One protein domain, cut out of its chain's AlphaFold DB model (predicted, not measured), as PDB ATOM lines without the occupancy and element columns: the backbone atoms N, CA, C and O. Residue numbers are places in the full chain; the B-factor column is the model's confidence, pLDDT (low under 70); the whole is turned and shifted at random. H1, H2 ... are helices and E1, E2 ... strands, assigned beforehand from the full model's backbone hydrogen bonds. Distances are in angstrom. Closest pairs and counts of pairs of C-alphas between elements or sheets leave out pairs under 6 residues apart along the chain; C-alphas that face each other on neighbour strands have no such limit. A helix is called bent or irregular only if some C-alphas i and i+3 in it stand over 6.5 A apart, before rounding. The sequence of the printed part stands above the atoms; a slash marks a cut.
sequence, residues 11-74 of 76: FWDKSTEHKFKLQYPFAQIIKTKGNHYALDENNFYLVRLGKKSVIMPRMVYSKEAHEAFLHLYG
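What this domain is: This is residues 11 to 74 of the 76 residues of a protein of Dialister micraerophilus DSM 19965 (UniProt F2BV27). A narrow sheet of three strands has a helix toward each end of a flat, loosely built shape: H1 only grazes the sheet near one end, and H2 sits off the sheet at the other end, beyond the link that follows E3. Between E1 and E2 a long loop, residues 32 to 43, swings out toward H2 and folds back to the sheet, where E2 and E3 make a hairpin. The printed part has 64 residues, with two named helices and three named strands in the order H1, E1, E2, E3, H2; the sheet runs E1, E3, E2 and is mixed, and the class is mixed, helices and strands. The whole is loose, with a radius of gyration of the C-alphas of 14.0 A, and its C-alphas span 41 by 23 by 12 A along their three main axes.

Where its parts are: The printed part begins at Phe 11, and helix H1 follows at residues 14 to 23, with C-alpha 14 at (36.922, -8.949, 33.088); it is 14.3 A long from first to last C-alpha. Strand E1, residues 28 to 31, measures 9.8 A and begins with C-alpha 28 at (36.337, -6.686, 17.095). Strand E2, residues 44 to 48, measures 12.1 A. Strand E3, residues 52 to 57, is the longest strand by residues and measures 16.8 A. Helix H2, residues 63 to 73, is the longest helix by residues, 15.3 A from first to last C-alpha, and ends with C-alpha 73 at (50.615, 10.812, 42.629). Neither helix is bent or irregular.

How they stand to each other: H1 is on the sheet but only grazes it, with its residues 16 to 21 and 9 pairs of C-alphas within 10 A. In the sheet E3 is the inner strand, and E1 and E2 are the edge strands. E1 and E3 are parallel neighbours, with an angle of 22 degrees between their directions. Their C-alphas 30 and 54 face each other at 4.7 A, and within hydrogen-bond range are N 30 and O 53 at 2.8 A and N 55 and O 30 at 2.9 A. E2 and E3 form a hairpin of antiparallel neighbours, with 144 degrees between their directions. C-alphas 57 and 44 face each other at 4.3 A, and N 45 and O 56 at 2.8 A and N 54 and O 48 at 3.0 A are within hydrogen-bond range. E1 and E2 are apart, but only just, with their closest C-alphas 8.5 A from each other. H2 is not on the sheet, with 0 pairs of C-alphas within 10 A. H2 is apart from H1, from E1 and from E2. In H1 and H2 every O i to N i+4 pair is within hydrogen-bond range.

The domain as a whole: The two C-alphas farthest apart are those of Phe 26 and His 71, 42.5 A, while the first and last printed C-alphas, of Phe 11 and Gly 74, are 22.3 A apart. The printed part runs from residue 11 to residue 74 with no cut, in a full chain of 76 residues. The link from E1 to E2, with 12 residues between them, is long; the links from H1 to E1, from E2 to E3 and from E3 to H2 are tight. The mean pLDDT of the printed part is 84.2, and that of H2 is 71. Ten residues are under 70: residues 35 to 36, residues 61 to 66, residue 69 and residue 74.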
ATOM      1  N   PHE A  11      35.300   1.308  32.518       94.00
ATOM      2  CA  PHE A  11      36.574   0.635  32.730       94.00
ATOM      3  C   PHE A  11      36.555  -0.768  32.111       94.00
ATOM      4  O   PHE A  11      35.564  -1.486  32.212       94.00
ATOM      5  N   TRP A  12      37.642  -1.152  31.450       94.62
ATOM      6  CA  TRP A  12      37.753  -2.414  30.731       94.62
ATOM      7  C   TRP A  12      38.334  -3.514  31.623       94.62
ATOM      8  O   TRP A  12      39.506  -3.875  31.524       94.62
ATOM      9  N   ASP A  13      37.489  -4.046  32.501       94.12
ATOM     10  CA  ASP A  13      37.792  -5.197  33.349       94.12
ATOM     11  C   ASP A  13      37.196  -6.506  32.793       94.12
ATOM     12  O   ASP A  13      36.485  -6.527  31.784       94.12
ATOM     13  N   LYS A  14      37.454  -7.629  33.477       93.81
ATOM     14  CA  LYS A  14      36.922  -8.949  33.088       93.81
ATOM     15  C   LYS A  14      35.389  -8.981  33.039       93.81
ATOM     16  O   LYS A  14      34.822  -9.699  32.220       93.81
ATOM     17  N   SER A  15      34.724  -8.222  33.911       93.38
ATOM     18  CA  SER A  15      33.259  -8.135  33.957       93.38
ATOM     19  C   SER A  15      32.712  -7.448  32.705       93.38
ATOM     20  O   SER A  15      31.836  -7.976  32.017       93.38
ATOM     21  N   THR A  16      33.292  -6.304  32.351       93.56
ATOM     22  CA  THR A  16      32.950  -5.517  31.165       93.56
ATOM     23  C   THR A  16      33.275  -6.282  29.888       93.56
ATOM     24  O   THR A  16      32.450  -6.328  28.976       93.56
ATOM     25  N   GLU A  17      34.422  -6.964  29.841       94.12
ATOM     26  CA  GLU A  17      34.800  -7.834  28.727       94.12
ATOM     27  C   GLU A  17      33.799  -8.985  28.546       94.12
ATOM     28  O   GLU A  17      33.384  -9.281  27.423       94.12
ATOM     29  N   HIS A  18      33.373  -9.626  29.638       93.69
ATOM     30  CA  HIS A  18      32.378 -10.694  29.582       93.69
ATOM     31  C   HIS A  18      31.038 -10.182  29.037       93.69
ATOM     32  O   HIS A  18      30.501 -10.753  28.084       93.69
ATOM     33  N   LYS A  19      30.536  -9.059  29.563       92.81
ATOM     34  CA  LYS A  19      29.316  -8.405  29.061       92.81
ATOM     35  C   LYS A  19      29.439  -8.028  27.584       92.81
ATOM     36  O   LYS A  19      28.494  -8.221  26.820       92.81
ATOM     37  N   PHE A  20      30.604  -7.540  27.165       93.56
ATOM     38  CA  PHE A  20      30.874  -7.198  25.771       93.56
ATOM     39  C   PHE A  20      30.771  -8.411  24.854       93.56
ATOM     40  O   PHE A  20      30.089  -8.339  23.836       93.56
ATOM     41  N   LYS A  21      31.388  -9.536  25.229       92.81
ATOM     42  CA  LYS A  21      31.330 -10.775  24.439       92.81
ATOM     43  C   LYS A  21      29.903 -11.306  24.291       92.81
ATOM     44  O   LYS A  21      29.577 -11.851  23.243       92.81
ATOM     45  N   LEU A  22      29.053 -11.120  25.303       92.44
ATOM     46  CA  LEU A  22      27.642 -11.511  25.242       92.44
ATOM     47  C   LEU A  22      26.816 -10.604  24.319       92.44
ATOM     48  O   LEU A  22      26.026 -11.101  23.522       92.44
ATOM     49  N   GLN A  23      26.991  -9.282  24.414       90.88
ATOM     50  CA  GLN A  23      26.190  -8.316  23.646       90.88
ATOM     51  C   GLN A  23      26.692  -8.126  22.205       90.88
ATOM     52  O   GLN A  23      25.908  -7.834  21.305       90.88
ATOM     53  N   TYR A  24      27.995  -8.301  21.974       91.19
ATOM     54  CA  TYR A  24      28.663  -8.055  20.698       91.19
ATOM     55  C   TYR A  24      29.581  -9.230  20.292       91.19
ATOM     56  O   TYR A  24      30.777  -9.028  20.077       91.19
ATOM     57  N   PRO A  25      29.050 -10.458  20.128       90.12
ATOM     58  CA  PRO A  25      29.852 -11.677  19.939       90.12
ATOM     59  C   PRO A  25      30.730 -11.677  18.678       90.12
ATOM     60  O   PRO A  25      31.732 -12.385  18.621       90.12
ATOM     61  N   PHE A  26      30.377 -10.872  17.673       93.44
ATOM     62  CA  PHE A  26      31.116 -10.749  16.412       93.44
ATOM     63  C   PHE A  26      31.889  -9.432  16.281       93.44
ATOM     64  O   PHE A  26      32.441  -9.143  15.219       93.44
ATOM     65  N   ALA A  27      31.880  -8.586  17.312       92.50
ATOM     66  CA  ALA A  27      32.601  -7.326  17.260       92.50
ATOM     67  C   ALA A  27      34.090  -7.530  17.543       92.50
ATOM     68  O   ALA A  27      34.493  -8.308  18.405       92.50
ATOM     69  N   GLN A  28      34.909  -6.759  16.840       95.12
ATOM     70  CA  GLN A  28      36.337  -6.686  17.095       95.12
ATOM     71  C   GLN A  28      36.620  -5.629  18.163       95.12
ATOM     72  O   GLN A  28      36.083  -4.521  18.094       95.12
ATOM     73  N   ILE A  29      37.510  -5.954  19.104       95.44
ATOM     74  CA  ILE A  29      38.106  -4.986  20.028       95.44
ATOM     75  C   ILE A  29      39.431  -4.495  19.451       95.44
ATOM     76  O   ILE A  29      40.325  -5.283  19.147       95.44
ATOM     77  N   ILE A  30      39.551  -3.179  19.316       95.12
ATOM     78  CA  ILE A  30      40.768  -2.492  18.903       95.12
ATOM     79  C   ILE A  30      41.347  -1.794  20.131       95.12
ATOM     80  O   ILE A  30      40.714  -0.914  20.712       95.12
ATOM     81  N   LYS A  31      42.566  -2.180  20.508       93.00
ATOM     82  CA  LYS A  31      43.348  -1.532  21.563       93.00
ATOM     83  C   LYS A  31      44.244  -0.471  20.924       93.00
ATOM     84  O   LYS A  31      45.028  -0.795  20.039       93.00
ATOM     85  N   THR A  32      44.122   0.787  21.339       87.75
ATOM     86  CA  THR A  32      44.946   1.885  20.804       87.75
ATOM     87  C   THR A  32      45.231   2.940  21.867       87.75
ATOM     88  O   THR A  32      44.482   3.073  22.828       87.75
ATOM     89  N   LYS A  33      46.312   3.702  21.686       80.50
ATOM     90  CA  LYS A  33      46.628   4.908  22.465       80.50
ATOM     91  C   LYS A  33      46.604   6.188  21.619       80.50
ATOM     92  O   LYS A  33      46.897   7.268  22.110       80.50
ATOM     93  N   GLY A  34      46.220   6.097  20.342       74.56
ATOM     94  CA  GLY A  34      46.327   7.230  19.417       74.56
ATOM     95  C   GLY A  34      47.755   7.800  19.372       74.56
ATOM     96  O   GLY A  34      48.717   7.051  19.524       74.56
ATOM     97  N   ASN A  35      47.877   9.119  19.192       68.75
ATOM     98  CA  ASN A  35      49.162   9.835  19.130       68.75
ATOM     99  C   ASN A  35      49.595  10.471  20.469       68.75
ATOM    100  O   ASN A  35      50.552  11.240  20.480       68.75
ATOM    101  N   HIS A  36      48.890  10.214  21.576       68.00
ATOM    102  CA  HIS A  36      49.163  10.870  22.863       68.00
ATOM    103  C   HIS A  36      49.868   9.919  23.843       68.00
ATOM    104  O   HIS A  36      49.839   8.697  23.676       68.00
ATOM    105  N   TYR A  37      50.491  10.479  24.883       71.12
ATOM    106  CA  TYR A  37      51.066   9.708  25.989       71.12
ATOM    107  C   TYR A  37      49.950   9.166  26.888       71.12
ATOM    108  O   TYR A  37      48.988   9.876  27.184       71.12
ATOM    109  N   ALA A  38      50.054   7.908  27.309       73.50
ATOM    110  CA  ALA A  38      49.119   7.325  28.263       73.50
ATOM    111  C   ALA A  38      49.495   7.757  29.690       73.50
ATOM    112  O   ALA A  38      50.667   7.720  30.050       73.50
ATOM    113  N   LEU A  39      48.503   8.152  30.491       74.25
ATOM    114  CA  LEU A  39      48.647   8.356  31.940       74.25
ATOM    115  C   LEU A  39      48.883   7.026  32.660       74.25
ATOM    116  O   LEU A  39      49.563   6.986  33.675       74.25
ATOM    117  N   ASP A  40      48.294   5.955  32.129       76.75
ATOM    118  CA  ASP A  40      48.389   4.604  32.664       76.75
ATOM    119  C   ASP A  40      48.253   3.600  31.514       76.75
ATOM    120  O   ASP A  40      47.192   3.492  30.894       76.75
ATOM    121  N   GLU A  41      49.334   2.889  31.191       78.00
ATOM    122  CA  GLU A  41      49.354   1.926  30.081       78.00
ATOM    123  C   GLU A  41      48.640   0.602  30.395       78.00
ATOM    124  O   GLU A  41      48.383  -0.185  29.480       78.00
ATOM    125  N   ASN A  42      48.288   0.353  31.660       84.44
ATOM    126  CA  ASN A  42      47.691  -0.901  32.113       84.44
ATOM    127  C   ASN A  42      46.165  -0.819  32.221       84.44
ATOM    128  O   ASN A  42      45.481  -1.834  32.068       84.44
ATOM    129  N   ASN A  43      45.623   0.383  32.421       88.56
ATOM    130  CA  ASN A  43      44.199   0.604  32.645       88.56
ATOM    131  C   ASN A  43      43.483   1.132  31.397       88.56
ATOM    132  O   ASN A  43      43.698   2.261  30.961       88.56
ATOM    133  N   PHE A  44      42.575   0.321  30.846       93.44
ATOM    134  CA  PHE A  44      41.834   0.625  29.619       93.44
ATOM    135  C   PHE A  44      40.382   0.984  29.903       93.44
ATOM    136  O   PHE A  44      39.776   0.509  30.858       93.44
ATOM    137  N   TYR A  45      39.808   1.789  29.020       93.44
ATOM    138  CA  TYR A  45      38.417   2.201  29.055       93.44
ATOM    139  C   TYR A  45      37.793   1.994  27.681       93.44
ATOM    140  O   TYR A  45      38.422   2.242  26.651       93.44
ATOM    141  N   LEU A  46      36.543   1.545  27.660       94.06
ATOM    142  CA  LEU A  46      35.735   1.452  26.456       94.06
ATOM    143  C   LEU A  46      35.437   2.863  25.949       94.06
ATOM    144  O   LEU A  46      34.773   3.624  26.635       94.06
ATOM    145  N   VAL A  47      35.888   3.226  24.753       92.69
ATOM    146  CA  VAL A  47      35.659   4.574  24.189       92.69
ATOM    147  C   VAL A  47      34.686   4.566  23.015       92.69
ATOM    148  O   VAL A  47      34.121   5.596  22.660       92.69
ATOM    149  N   ARG A  48      34.456   3.399  22.407       92.94
ATOM    150  CA  ARG A  48      33.505   3.236  21.309       92.94
ATOM    151  C   ARG A  48      32.909   1.839  21.315       92.94
ATOM    152  O   ARG A  48      33.651   0.862  21.378       92.94
ATOM    153  N   LEU A  49      31.590   1.772  21.142       92.75
ATOM    154  CA  LEU A  49      30.831   0.540  20.934       92.75
ATOM    155  C   LEU A  49      30.443   0.351  19.464       92.75
ATOM    156  O   LEU A  49      30.205   1.314  18.733       92.75
ATOM    157  N   GLY A  50      30.362  -0.909  19.040       89.44
ATOM    158  CA  GLY A  50      29.910  -1.325  17.715       89.44
ATOM    159  C   GLY A  50      30.763  -2.447  17.123       89.44
ATOM    160  O   GLY A  50      31.582  -3.053  17.809       89.44
ATOM    161  N   LYS A  51      30.611  -2.702  15.815       91.56
ATOM    162  CA  LYS A  51      31.333  -3.777  15.096       91.56
ATOM    163  C   LYS A  51      32.860  -3.698  15.242       91.56
ATOM    164  O   LYS A  51      33.531  -4.723  15.254       91.56
ATOM    165  N   LYS A  52      33.393  -2.479  15.346       94.62
ATOM    166  CA  LYS A  52      34.793  -2.177  15.666       94.62
ATOM    167  C   LYS A  52      34.807  -1.325  16.926       94.62
ATOM    168  O   LYS A  52      34.773  -0.096  16.852       94.62
ATOM    169  N   SER A  53      34.746  -2.000  18.063       94.88
ATOM    170  CA  SER A  53      34.780  -1.360  19.370       94.88
ATOM    171  C   SER A  53      36.214  -1.016  19.738       94.88
ATOM    172  O   SER A  53      37.153  -1.683  19.306       94.88
ATOM    173  N   VAL A  54      36.389   0.060  20.495       95.12
ATOM    174  CA  VAL A  54      37.717   0.597  20.799       95.12
ATOM    175  C   VAL A  54      37.871   0.731  22.300       95.12
ATOM    176  O   VAL A  54      36.985   1.269  22.968       95.12
ATOM    177  N   ILE A  55      39.010   0.262  22.798       94.75
ATOM    178  CA  ILE A  55      39.467   0.494  24.163       94.75
ATOM    179  C   ILE A  55      40.751   1.319  24.128       94.75
ATOM    180  O   ILE A  55      41.625   1.096  23.281       94.75
ATOM    181  N   MET A  56      40.860   2.280  25.038       92.62
ATOM    182  CA  MET A  56      42.013   3.173  25.136       92.62
ATOM    183  C   MET A  56      42.424   3.368  26.593       92.62
ATOM    184  O   MET A  56      41.555   3.322  27.465       92.62
ATOM    185  N   PRO A  57      43.718   3.584  26.871       90.50
ATOM    186  CA  PRO A  57      44.136   3.995  28.196       90.50
ATOM    187  C   PRO A  57      43.681   5.430  28.479       90.50
ATOM    188  O   PRO A  57      43.258   6.158  27.574       90.50
ATOM    189  N   ARG A  58      43.773   5.864  29.740       83.44
ATOM    190  CA  ARG A  58      43.648   7.298  30.035       83.44
ATOM    191  C   ARG A  58      44.799   8.033  29.367       83.44
ATOM    192  O   ARG A  58      45.952   7.648  29.524       83.44
ATOM    193  N   MET A  59      44.476   9.087  28.632       82.00
ATOM    194  CA  MET A  59      45.463   9.865  27.898       82.00
ATOM    195  C   MET A  59      45.855  11.104  28.690       82.00
ATOM    196  O   MET A  59      45.014  11.743  29.322       82.00
ATOM    197  N   VAL A  60      47.130  11.456  28.611       71.75
ATOM    198  CA  VAL A  60      47.617  12.760  29.027       71.75
ATOM    199  C   VAL A  60      47.222  13.774  27.950       71.75
ATOM    200  O   VAL A  60      47.566  13.606  26.780       71.75
ATOM    201  N   TYR A  61      46.530  14.842  28.344       64.12
ATOM    202  CA  TYR A  61      46.152  15.918  27.425       64.12
ATOM    203  C   TYR A  61      47.290  16.922  27.147       64.12
ATOM    204  O   TYR A  61      47.287  17.539  26.086       64.12
ATOM    205  N   SER A  62      48.280  17.065  28.041       68.12
ATOM    206  CA  SER A  62      49.487  17.880  27.816       68.12
ATOM    207  C   SER A  62      50.674  17.437  28.682       68.12
ATOM    208  O   SER A  62      50.487  16.809  29.723       68.12
ATOM    209  N   LYS A  63      51.903  17.788  28.280       67.00
ATOM    210  CA  LYS A  63      53.114  17.489  29.064       67.00
ATOM    211  C   LYS A  63      53.011  18.050  30.490       67.00
ATOM    212  O   LYS A  63      53.326  17.334  31.434       67.00
ATOM    213  N   GLU A  64      52.468  19.256  30.651       69.69
ATOM    214  CA  GLU A  64      52.258  19.879  31.966       69.69
ATOM    215  C   GLU A  64      51.253  19.096  32.822       69.69
ATOM    216  O   GLU A  64      51.447  18.944  34.025       69.69
ATOM    217  N   ALA A  65      50.194  18.550  32.215       66.69
ATOM    218  CA  ALA A  65      49.234  17.708  32.926       66.69
ATOM    219  C   ALA A  65      49.850  16.367  33.367       66.69
ATOM    220  O   ALA A  65      49.483  15.850  34.421       66.69
ATOM    221  N   HIS A  66      50.787  15.810  32.589       68.88
ATOM    222  CA  HIS A  66      51.533  14.609  32.985       68.88
ATOM    223  C   HIS A  66      52.450  14.887  34.169       68.88
ATOM    224  O   HIS A  66      52.419  14.149  35.147       68.88
ATOM    225  N   GLU A  67      53.232  15.963  34.089       72.00
ATOM    226  CA  GLU A  67      54.151  16.379  35.150       72.00
ATOM    227  C   GLU A  67      53.388  16.697  36.441       72.00
ATOM    228  O   GLU A  67      53.784  16.246  37.510       72.00
ATOM    229  N   ALA A  68      52.243  17.382  36.352       72.00
ATOM    230  CA  ALA A  68      51.380  17.635  37.505       72.00
ATOM    231  C   ALA A  68      50.793  16.342  38.098       72.00
ATOM    232  O   ALA A  68      50.713  16.211  39.317       72.00
ATOM    233  N   PHE A  69      50.398  15.379  37.259       68.75
ATOM    234  CA  PHE A  69      49.909  14.078  37.717       68.75
ATOM    235  C   PHE A  69      51.004  13.280  38.433       68.75
ATOM    236  O   PHE A  69      50.778  12.815  39.546       68.75
ATOM    237  N   LEU A  70      52.197  13.174  37.838       73.31
ATOM    238  CA  LEU A  70      53.355  12.533  38.467       73.31
ATOM    239  C   LEU A  70      53.757  13.244  39.762       73.31
ATOM    240  O   LEU A  70      54.099  12.593  40.733       73.31
ATOM    241  N   HIS A  71      53.670  14.569  39.827       74.81
ATOM    242  CA  HIS A  71      53.971  15.298  41.056       74.81
ATOM    243  C   HIS A  71      52.931  15.052  42.167       74.81
ATOM    244  O   HIS A  71      53.274  15.032  43.346       74.81
ATOM    245  N   LEU A  72      51.653  14.882  41.812       71.62
ATOM    246  CA  LEU A  72      50.564  14.655  42.773       71.62
ATOM    247  C   LEU A  72      50.460  13.204  43.251       71.62
ATOM    248  O   LEU A  72      50.016  12.969  44.373       71.62
ATOM    249  N   TYR A  73      50.828  12.245  42.402       71.69
ATOM    250  CA  TYR A  73      50.615  10.812  42.629       71.69
ATOM    251  C   TYR A  73      51.903   9.991  42.489       71.69
ATOM    252  O   TYR A  73      51.836   8.792  42.238       71.69
ATOM    253  N   GLY A  74      53.054  10.654  42.587       54.22
ATOM    254  CA  GLY A  74      54.349  10.155  42.142       54.22
ATOM    255  C   GLY A  74      54.767   8.798  42.682       54.22
ATOM    256  O   GLY A  74      54.700   8.564  43.885       54.22
TER     257      GLY A  74